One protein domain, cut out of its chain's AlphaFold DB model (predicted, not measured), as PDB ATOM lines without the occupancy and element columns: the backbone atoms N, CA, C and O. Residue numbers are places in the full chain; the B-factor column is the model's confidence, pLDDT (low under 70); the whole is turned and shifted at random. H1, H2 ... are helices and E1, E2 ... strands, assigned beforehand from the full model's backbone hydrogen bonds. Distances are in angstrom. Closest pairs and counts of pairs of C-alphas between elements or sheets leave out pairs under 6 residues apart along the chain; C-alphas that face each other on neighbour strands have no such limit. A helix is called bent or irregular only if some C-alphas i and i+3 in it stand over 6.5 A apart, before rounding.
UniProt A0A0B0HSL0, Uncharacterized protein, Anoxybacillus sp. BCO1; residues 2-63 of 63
ATOM      1  N   GLN A   2     100.397 213.530 307.598       86.88
ATOM      2  CA  GLN A   2     100.109 214.851 308.204       86.88
ATOM      3  C   GLN A   2     100.726 215.047 309.601       86.88
ATOM      4  O   GLN A   2     101.421 216.032 309.802       86.88
ATOM      5  N   VAL A   3     100.581 214.075 310.509       94.62
ATOM      6  CA  VAL A   3     101.108 214.161 311.890       94.62
ATOM      7  C   VAL A   3     102.618 214.430 311.931       94.62
ATOM      8  O   VAL A   3     103.079 215.296 312.664       94.62
ATOM      9  N   ARG A   4     103.402 213.746 311.084       95.88
ATOM     10  CA  ARG A   4     104.853 213.978 310.987       95.88
ATOM     11  C   ARG A   4     105.174 215.407 310.537       95.88
ATOM     12  O   ARG A   4     106.092 216.006 311.076       95.88
ATOM     13  N   ARG A   5     104.436 215.944 309.559       96.06
ATOM     14  CA  ARG A   5     104.642 217.315 309.062       96.06
ATOM     15  C   ARG A   5     104.282 218.365 310.107       96.06
ATOM     16  O   ARG A   5     105.014 219.331 310.250       96.06
ATOM     17  N   GLN A   6     103.212 218.137 310.862       96.62
ATOM     18  CA  GLN A   6     102.839 219.001 311.977       96.62
ATOM     19  C   GLN A   6     103.920 219.010 313.063       96.62
ATOM     20  O   GLN A   6     104.326 220.077 313.504       96.62
ATOM     21  N   LYS A   7     104.471 217.838 313.410       96.50
ATOM     22  CA  LYS A   7     105.570 217.744 314.380       96.50
ATOM     23  C   LYS A   7     106.839 218.464 313.919       96.50
ATOM     24  O   LYS A   7     107.523 219.058 314.740       96.50
ATOM     25  N   ILE A   8     107.145 218.407 312.622       96.75
ATOM     26  CA  ILE A   8     108.270 219.150 312.039       96.75
ATOM     27  C   ILE A   8     108.032 220.657 312.182       96.75
ATOM     28  O   ILE A   8     108.876 221.333 312.747       96.75
ATOM     29  N   ALA A   9     106.853 221.154 311.798       96.81
ATOM     30  CA  ALA A   9     106.526 222.577 311.913       96.81
ATOM     31  C   ALA A   9     106.559 223.094 313.367       96.81
ATOM     32  O   ALA A   9     107.003 224.211 313.609       96.81
ATOM     33  N   GLU A  10     106.127 222.285 314.341       96.31
ATOM     34  CA  GLU A  10     106.252 222.616 315.770       96.31
ATOM     35  C   GLU A  10     107.716 222.775 316.201       96.31
ATOM     36  O   GLU A  10     108.048 223.704 316.932       96.31
ATOM     37  N   LEU A  11     108.591 221.866 315.762       95.88
ATOM     38  CA  LEU A  11     110.016 221.920 316.091       95.88
ATOM     39  C   LEU A  11     110.710 223.095 315.398       95.88
ATOM     40  O   LEU A  11     111.504 223.775 316.042       95.88
ATOM     41  N   ASP A  12     110.381 223.359 314.133       96.62
ATOM     42  CA  ASP A  12     110.912 224.502 313.382       96.62
ATOM     43  C   ASP A  12     110.556 225.821 314.085       96.62
ATOM     44  O   ASP A  12     111.424 226.664 314.303       96.62
ATOM     45  N   PHE A  13     109.313 225.957 314.555       95.19
ATOM     46  CA  PHE A  13     108.876 227.119 315.330       95.19
ATOM     47  C   PHE A  13     109.648 227.280 316.649       95.19
ATOM     48  O   PHE A  13     110.070 228.385 316.986       95.19
ATOM     49  N   LEU A  14     109.879 226.193 317.393       92.56
ATOM     50  CA  LEU A  14     110.668 226.241 318.632       92.56
ATOM     51  C   LEU A  14     112.132 226.632 318.369       92.56
ATOM     52  O   LEU A  14     112.720 227.373 319.156       92.56
ATOM     53  N   LEU A  15     112.720 226.179 317.257       94.69
ATOM     54  CA  LEU A  15     114.071 226.573 316.846       94.69
ATOM     55  C   LEU A  15     114.148 228.058 316.480       94.69
ATOM     56  O   LEU A  15     115.090 228.743 316.873       94.69
ATOM     57  N   GLU A  16     113.161 228.576 315.748       95.50
ATOM     58  CA  GLU A  16     113.076 230.004 315.427       95.50
ATOM     59  C   GLU A  16     112.955 230.862 316.689       95.50
ATOM     60  O   GLU A  16     113.649 231.874 316.805       95.50
ATOM     61  N   GLN A  17     112.142 230.434 317.662       92.44
ATOM     62  CA  GLN A  17     112.037 231.108 318.955       92.44
ATOM     63  C   GLN A  17     113.388 231.179 319.672       92.44
ATOM     64  O   GLN A  17     113.759 232.255 320.134       92.44
ATOM     65  N   LEU A  18     114.151 230.080 319.719       90.88
ATOM     66  CA  LEU A  18     115.470 230.050 320.364       90.88
ATOM     67  C   LEU A  18     116.446 231.079 319.772       90.88
ATOM     68  O   LEU A  18     117.200 231.695 320.520       90.88
ATOM     69  N   HIS A  19     116.419 231.308 318.456       92.06
ATOM     70  CA  HIS A  19     117.321 232.264 317.801       92.06
ATOM     71  C   HIS A  19     117.030 233.734 318.132       92.06
ATOM     72  O   HIS A  19     117.920 234.571 317.984       92.06
ATOM     73  N   ILE A  20     115.804 234.060 318.549       93.00
ATOM     74  CA  ILE A  20     115.395 235.435 318.871       93.00
ATOM     75  C   ILE A  20     115.322 235.700 320.375       93.00
ATOM     76  O   ILE A  20     114.967 236.812 320.773       93.00
ATOM     77  N   LEU A  21     115.624 234.704 321.214       91.94
ATOM     78  CA  LEU A  21     115.592 234.879 322.659       91.94
ATOM     79  C   LEU A  21     116.660 235.887 323.099       91.94
ATOM     80  O   LEU A  21     117.843 235.716 322.788       91.94
ATOM     81  N   PRO A  22     116.275 236.925 323.859       94.12
ATOM     82  CA  PRO A  22     117.238 237.792 324.513       94.12
ATOM     83  C   PRO A  22     118.169 236.993 325.430       94.12
ATOM     84  O   PRO A  22     117.744 236.047 326.100       94.12
ATOM     85  N   ILE A  23     119.429 237.413 325.516       90.06
ATOM     86  CA  ILE A  23     120.364 236.880 326.511       90.06
ATOM     87  C   ILE A  23     119.772 237.089 327.911       90.06
ATOM     88  O   ILE A  23     119.231 238.156 328.203       90.06
ATOM     89  N   GLY A  24     119.870 236.064 328.759       89.56
ATOM     90  CA  GLY A  24     119.282 236.058 330.101       89.56
ATOM     91  C   GLY A  24     117.806 235.653 330.149       89.56
ATOM     92  O   GLY A  24     117.212 235.683 331.220       89.56
ATOM     93  N   SER A  25     117.199 235.270 329.020       92.62
ATOM     94  CA  SER A  25     115.844 234.708 329.032       92.62
ATOM     95  C   SER A  25     115.804 233.384 329.790       92.62
ATOM     96  O   SER A  25     116.591 232.478 329.524       92.62
ATOM     97  N   GLU A  26     114.830 233.250 330.685       93.06
ATOM     98  CA  GLU A  26     114.538 232.007 331.392       93.06
ATOM     99  C   GLU A  26     113.546 231.164 330.572       93.06
ATOM    100  O   GLU A  26     112.533 231.674 330.086       93.06
ATOM    101  N   ILE A  27     113.817 229.864 330.423       91.75
ATOM    102  CA  ILE A  27     112.936 228.923 329.717       91.75
ATOM    103  C   ILE A  27     112.488 227.841 330.693       91.75
ATOM    104  O   ILE A  27     113.300 227.238 331.392       91.75
ATOM    105  N   LYS A  28     111.187 227.544 330.701       91.44
ATOM    106  CA  LYS A  28     110.657 226.401 331.443       91.44
ATOM    107  C   LYS A  28     111.093 225.100 330.766       91.44
ATOM    108  O   LYS A  28     110.552 224.736 329.727       91.44
ATOM    109  N   GLU A  29     112.043 224.396 331.371       89.56
ATOM    110  CA  GLU A  29     112.528 223.114 330.851       89.56
ATOM    111  C   GLU A  29     111.547 221.970 331.145       89.56
ATOM    112  O   GLU A  29     111.148 221.227 330.249       89.56
ATOM    113  N   ARG A  30     111.162 221.812 332.417       91.88
ATOM    114  CA  ARG A  30     110.319 220.711 332.894       91.88
ATOM    115  C   ARG A  30     109.664 221.046 334.230       91.88
ATOM    116  O   ARG A  30     110.113 221.938 334.943       91.88
ATOM    117  N   GLU A  31     108.632 220.290 334.578       93.94
ATOM    118  CA  GLU A  31     108.129 220.201 335.949       93.94
ATOM    119  C   GLU A  31     108.657 218.916 336.584       93.94
ATOM    120  O   GLU A  31     108.798 217.894 335.909       93.94
ATOM    121  N   VAL A  32     108.971 218.980 337.875       92.00
ATOM    122  CA  VAL A  32     109.424 217.830 338.657       92.00
ATOM    123  C   VAL A  32     108.635 217.757 339.953       92.00
ATOM    124  O   VAL A  32     108.241 218.780 340.510       92.00
ATOM    125  N   GLU A  33     108.417 216.542 340.440       92.75
ATOM    126  CA  GLU A  33     107.861 216.322 341.770       92.75
ATOM    127  C   GLU A  33     108.977 216.424 342.814       92.75
ATOM    128  O   GLU A  33     110.092 215.939 342.605       92.75
ATOM    129  N   ALA A  34     108.676 217.052 343.948       90.81
ATOM    130  CA  ALA A  34     109.607 217.212 345.056       90.81
ATOM    131  C   ALA A  34     108.917 216.892 346.383       90.81
ATOM    132  O   ALA A  34     107.735 217.184 346.576       90.81
ATOM    133  N   ILE A  35     109.673 216.313 347.313       92.19
ATOM    134  CA  ILE A  35     109.240 216.130 348.698       92.19
ATOM    135  C   ILE A  35     109.587 217.410 349.462       92.19
ATOM    136  O   ILE A  35     110.717 217.889 349.376       92.19
ATOM    137  N   ILE A  36     108.617 217.957 350.197       89.44
ATOM    138  CA  ILE A  36     108.792 219.157 351.023       89.44
ATOM    139  C   ILE A  36     108.466 218.860 352.484       89.44
ATOM    140  O   ILE A  36     107.488 218.175 352.786       89.44
ATOM    141  N   ASP A  37     109.261 219.423 353.388       89.81
ATOM    142  CA  ASP A  37     108.986 219.367 354.820       89.81
ATOM    143  C   ASP A  37     107.981 220.454 355.211       89.81
ATOM    144  O   ASP A  37     108.158 221.637 354.903       89.81
ATOM    145  N   VAL A  38     106.922 220.060 355.919       92.12
ATOM    146  CA  VAL A  38     105.851 220.958 356.373       92.12
ATOM    147  C   VAL A  38     105.634 220.828 357.875       92.12
ATOM    148  O   VAL A  38     105.793 219.758 358.459       92.12
ATOM    149  N   HIS A  39     105.251 221.929 358.515       93.75
ATOM    150  CA  HIS A  39     104.953 221.981 359.943       93.75
ATOM    151  C   HIS A  39     103.740 222.875 360.207       93.75
ATOM    152  O   HIS A  39     103.364 223.708 359.379       93.75
ATOM    153  N   ILE A  40     103.101 222.699 361.365       96.44
ATOM    154  CA  ILE A  40     101.956 223.527 361.765       96.44
ATOM    155  C   ILE A  40     102.419 224.982 361.893       96.44
ATOM    156  O   ILE A  40     103.400 225.267 362.574       96.44
ATOM    157  N   GLY A  41     101.701 225.891 361.230       94.94
ATOM    158  CA  GLY A  41     102.052 227.311 361.158       94.94
ATOM    159  C   GLY A  41     102.951 227.686 359.975       94.94
ATOM    160  O   GLY A  41     103.158 228.875 359.744       94.94
ATOM    161  N   ALA A  42     103.437 226.713 359.193       91.50
ATOM    162  CA  ALA A  42     104.183 226.992 357.972       91.50
ATOM    163  C   ALA A  42     103.305 227.703 356.937       91.50
ATOM    164  O   ALA A  42     102.139 227.349 356.730       91.50
ATOM    165  N   ARG A  43     103.889 228.674 356.229       87.88
ATOM    166  CA  ARG A  43     103.250 229.260 355.052       87.88
ATOM    167  C   ARG A  43     103.204 228.208 353.947       87.88
ATOM    168  O   ARG A  43     104.234 227.687 353.534       87.88
ATOM    169  N   TRP A  44     102.004 227.909 353.466       90.38
ATOM    170  CA  TRP A  44     101.820 226.985 352.356       90.38
ATOM    171  C   TRP A  44     102.181 227.669 351.031       90.38
ATOM    172  O   TRP A  44     101.424 228.510 350.549       90.38
ATOM    173  N   SER A  45     103.335 227.312 350.459       86.50
ATOM    174  CA  SER A  45     103.721 227.638 349.079       86.50
ATOM    175  C   SER A  45     104.374 226.410 348.423       86.50
ATOM    176  O   SER A  45     105.582 226.194 348.554       86.50
ATOM    177  N   PRO A  46     103.571 225.525 347.801       82.75
ATOM    178  CA  PRO A  46     104.062 224.261 347.254       82.75
ATOM    179  C   PRO A  46     104.731 224.424 345.885       82.75
ATOM    180  O   PRO A  46     105.508 223.562 345.483       82.75
ATOM    181  N   GLN A  47     104.427 225.500 345.155       88.81
ATOM    182  CA  GLN A  47     105.029 225.753 343.852       88.81
ATOM    183  C   GLN A  47     106.335 226.512 344.032       88.81
ATOM    184  O   GLN A  47     106.365 227.614 344.578       88.81
ATOM    185  N   LYS A  48     107.419 225.908 343.551       91.31
ATOM    186  CA  LYS A  48     108.733 226.537 343.502       91.31
ATOM    187  C   LYS A  48     109.264 226.489 342.083       91.31
ATOM    188  O   LYS A  48     109.085 225.497 341.382       91.31
ATOM    189  N   THR A  49     109.937 227.560 341.690       94.75
ATOM    190  CA  THR A  49     110.676 227.628 340.430       94.75
ATOM    191  C   THR A  49     112.158 227.594 340.755       94.75
ATOM    192  O   THR A  49     112.628 228.406 341.548       94.75
ATOM    193  N   ILE A  50     112.884 226.648 340.163       94.69
ATOM    194  CA  ILE A  50     114.339 226.536 340.295       94.69
ATOM    195  C   ILE A  50     114.950 227.033 338.992       94.69
ATOM    196  O   ILE A  50     114.581 226.550 337.922       94.69
ATOM    197  N   ILE A  51     115.875 227.981 339.089       95.69
ATOM    198  CA  ILE A  51     116.590 228.518 337.932       95.69
ATOM    199  C   ILE A  51     117.964 227.881 337.897       95.69
ATOM    200  O   ILE A  51     118.682 227.870 338.900       95.69
ATOM    201  N   ILE A  52     118.298 227.328 336.736       95.12
ATOM    202  CA  ILE A  52     119.533 226.595 336.505       95.12
ATOM    203  C   ILE A  52     120.283 227.274 335.363       95.12
ATOM    204  O   ILE A  52     119.732 227.443 334.277       95.12
ATOM    205  N   GLU A  53     121.542 227.617 335.607       95.44
ATOM    206  CA  GLU A  53     122.481 228.149 334.619       95.44
ATOM    207  C   GLU A  53     123.728 227.259 334.634       95.44
ATOM    208  O   GLU A  53     124.260 226.960 335.701       95.44
ATOM    209  N   ASP A  54     124.144 226.740 333.475       94.19
ATOM    210  CA  ASP A  54     125.287 225.816 333.342       94.19
ATOM    211  C   ASP A  54     125.263 224.608 334.305       94.19
ATOM    212  O   ASP A  54     126.288 224.122 334.784       94.19
ATOM    213  N   GLY A  55     124.060 224.097 334.594       94.50
ATOM    214  CA  GLY A  55     123.850 222.975 335.516       94.50
ATOM    215  C   GLY A  55     123.933 223.349 337.002       94.50
ATOM    216  O   GLY A  55     123.884 222.462 337.854       94.50
ATOM    217  N   ILE A  56     124.037 224.639 337.324       96.75
ATOM    218  CA  ILE A  56     124.143 225.176 338.680       96.75
ATOM    219  C   ILE A  56     122.839 225.888 339.042       96.75
ATOM    220  O   ILE A  56     122.308 226.670 338.259       96.75
ATOM    221  N   VAL A  57     122.320 225.635 340.246       96.38
ATOM    222  CA  VAL A  57     121.165 226.376 340.774       96.38
ATOM    223  C   VAL A  57     121.599 227.803 341.100       96.38
ATOM    224  O   VAL A  57     122.446 227.999 341.972       96.38
ATOM    225  N   VAL A  58     121.004 228.782 340.423       96.81
ATOM    226  CA  VAL A  58     121.309 230.210 340.612       96.81
ATOM    227  C   VAL A  58     120.216 230.962 341.370       96.81
ATOM    228  O   VAL A  58     120.499 231.996 341.969       96.81
ATOM    229  N   ASP A  59     118.985 230.440 341.395       96.19
ATOM    230  CA  ASP A  59     117.858 231.043 342.114       96.19
ATOM    231  C   ASP A  59     116.776 229.996 342.447       96.19
ATOM    232  O   ASP A  59     116.608 228.999 341.736       96.19
ATOM    233  N   ILE A  60     116.025 230.234 343.525       94.31
ATOM    234  CA  ILE A  60     114.826 229.473 343.897       94.31
ATOM    235  C   ILE A  60     113.735 230.471 344.277       94.31
ATOM    236  O   ILE A  60     113.809 231.125 345.318       94.31
ATOM    237  N   ARG A  61     112.686 230.542 343.458       93.12
ATOM    238  CA  ARG A  61     111.551 231.450 343.653       93.12
ATOM    239  C   ARG A  61     110.348 230.696 344.206       93.12
ATOM    240  O   ARG A  61     110.041 229.592 343.750       93.12
ATOM    241  N   GLU A  62     109.662 231.301 345.170       85.81
ATOM    242  CA  GLU A  62     108.321 230.870 345.575       85.81
ATOM    243  C   GLU A  62     107.316 231.382 344.537       85.81
ATOM    244  O   GLU A  62     107.391 232.544 344.132       85.81
ATOM    245  N   GLY A  63     106.442 230.490 344.060       66.75
ATOM    246  CA  GLY A  63     105.323 230.845 343.184       66.75
ATOM    247  C   GLY A  63     104.200 231.573 343.913       66.75
ATOM    248  O   GLY A  63     104.135 231.495 345.165       66.75
TER     249      GLY A  63
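This is residues 2 to 63 of the 63 residues of an uncharacterized protein of Anoxybacillus sp. BCO1 (UniProt A0A0B0HSL0). Look first for a small two-stranded hairpin of E1 and E2, from which the rest of the chain reaches out two ways: a lone helix, H1, makes one end of the longest axis, and a long loop makes the other. Residues 2 to 17 of H1 stick out free; the link from H1 passes the hairpin, sticks out beyond it with residues 39 to 44, and folds back to begin E1. You are reading 62 printed residues with one named helix and two named strands, in the order H1, E1, E2; the two strands form an antiparallel sheet, order E1 - E2, and the class is mixed, helices and strands. The whole is extended, with a radius of gyration of the C-alphas of 17.4 A, and elongated, spanning 54 by 30 by 18 A.

Start at the sheet, where E1, residues 48 to 53, and E2, residues 56 to 62, are antiparallel neighbours with 157 degrees between their N-to-C directions. They form a hairpin, joined by a tight link of 2 residues. Along it you find C-alphas that face each other, for instance those of Lys 48 and Glu 62, 4.8 A apart, and those of Ile 50 and Ile 60, 4.7 A apart. Look next at the backbone: N 51 and O 59 are within hydrogen-bond range at 2.9 A, and so are N 56 and O 53 at 2.8 A. Going outward you come to H1, residues 2 to 20, which is apart from E2. In its backbone 14 of 15 O i to N i+4 pairs are within hydrogen-bond range.

Find C-alpha 48 at (108.733, 226.537, 343.502); from there E1, residues 48 to 53, runs 16.4 A to C-alpha 53. E2, residues 56 to 62, covers 18.2 A and ends with C-alpha 62 at (108.321, 230.870, 345.575). Then go back to C-alpha 2 at (100.109, 214.851, 308.204), where H1 begins; it runs through residue 20, 27.8 A from first to last C-alpha, and is not bent.

The two C-alphas farthest apart are those of Gln 2 and Gly 41, at 54.4 A. Without the stretches that stand free, residues 2 to 17 and 39 to 44, the body has 40 residues and spans 41 by 16 by 15 A. The link from H1 to E1 is long, with 27 residues, 21 to 47, and no named element. The printed part has no cut and ends at Gly 63, the chain's last residue. The mean pLDDT of the printed part is 92.6, and residue 63 is the one printed residue under 70.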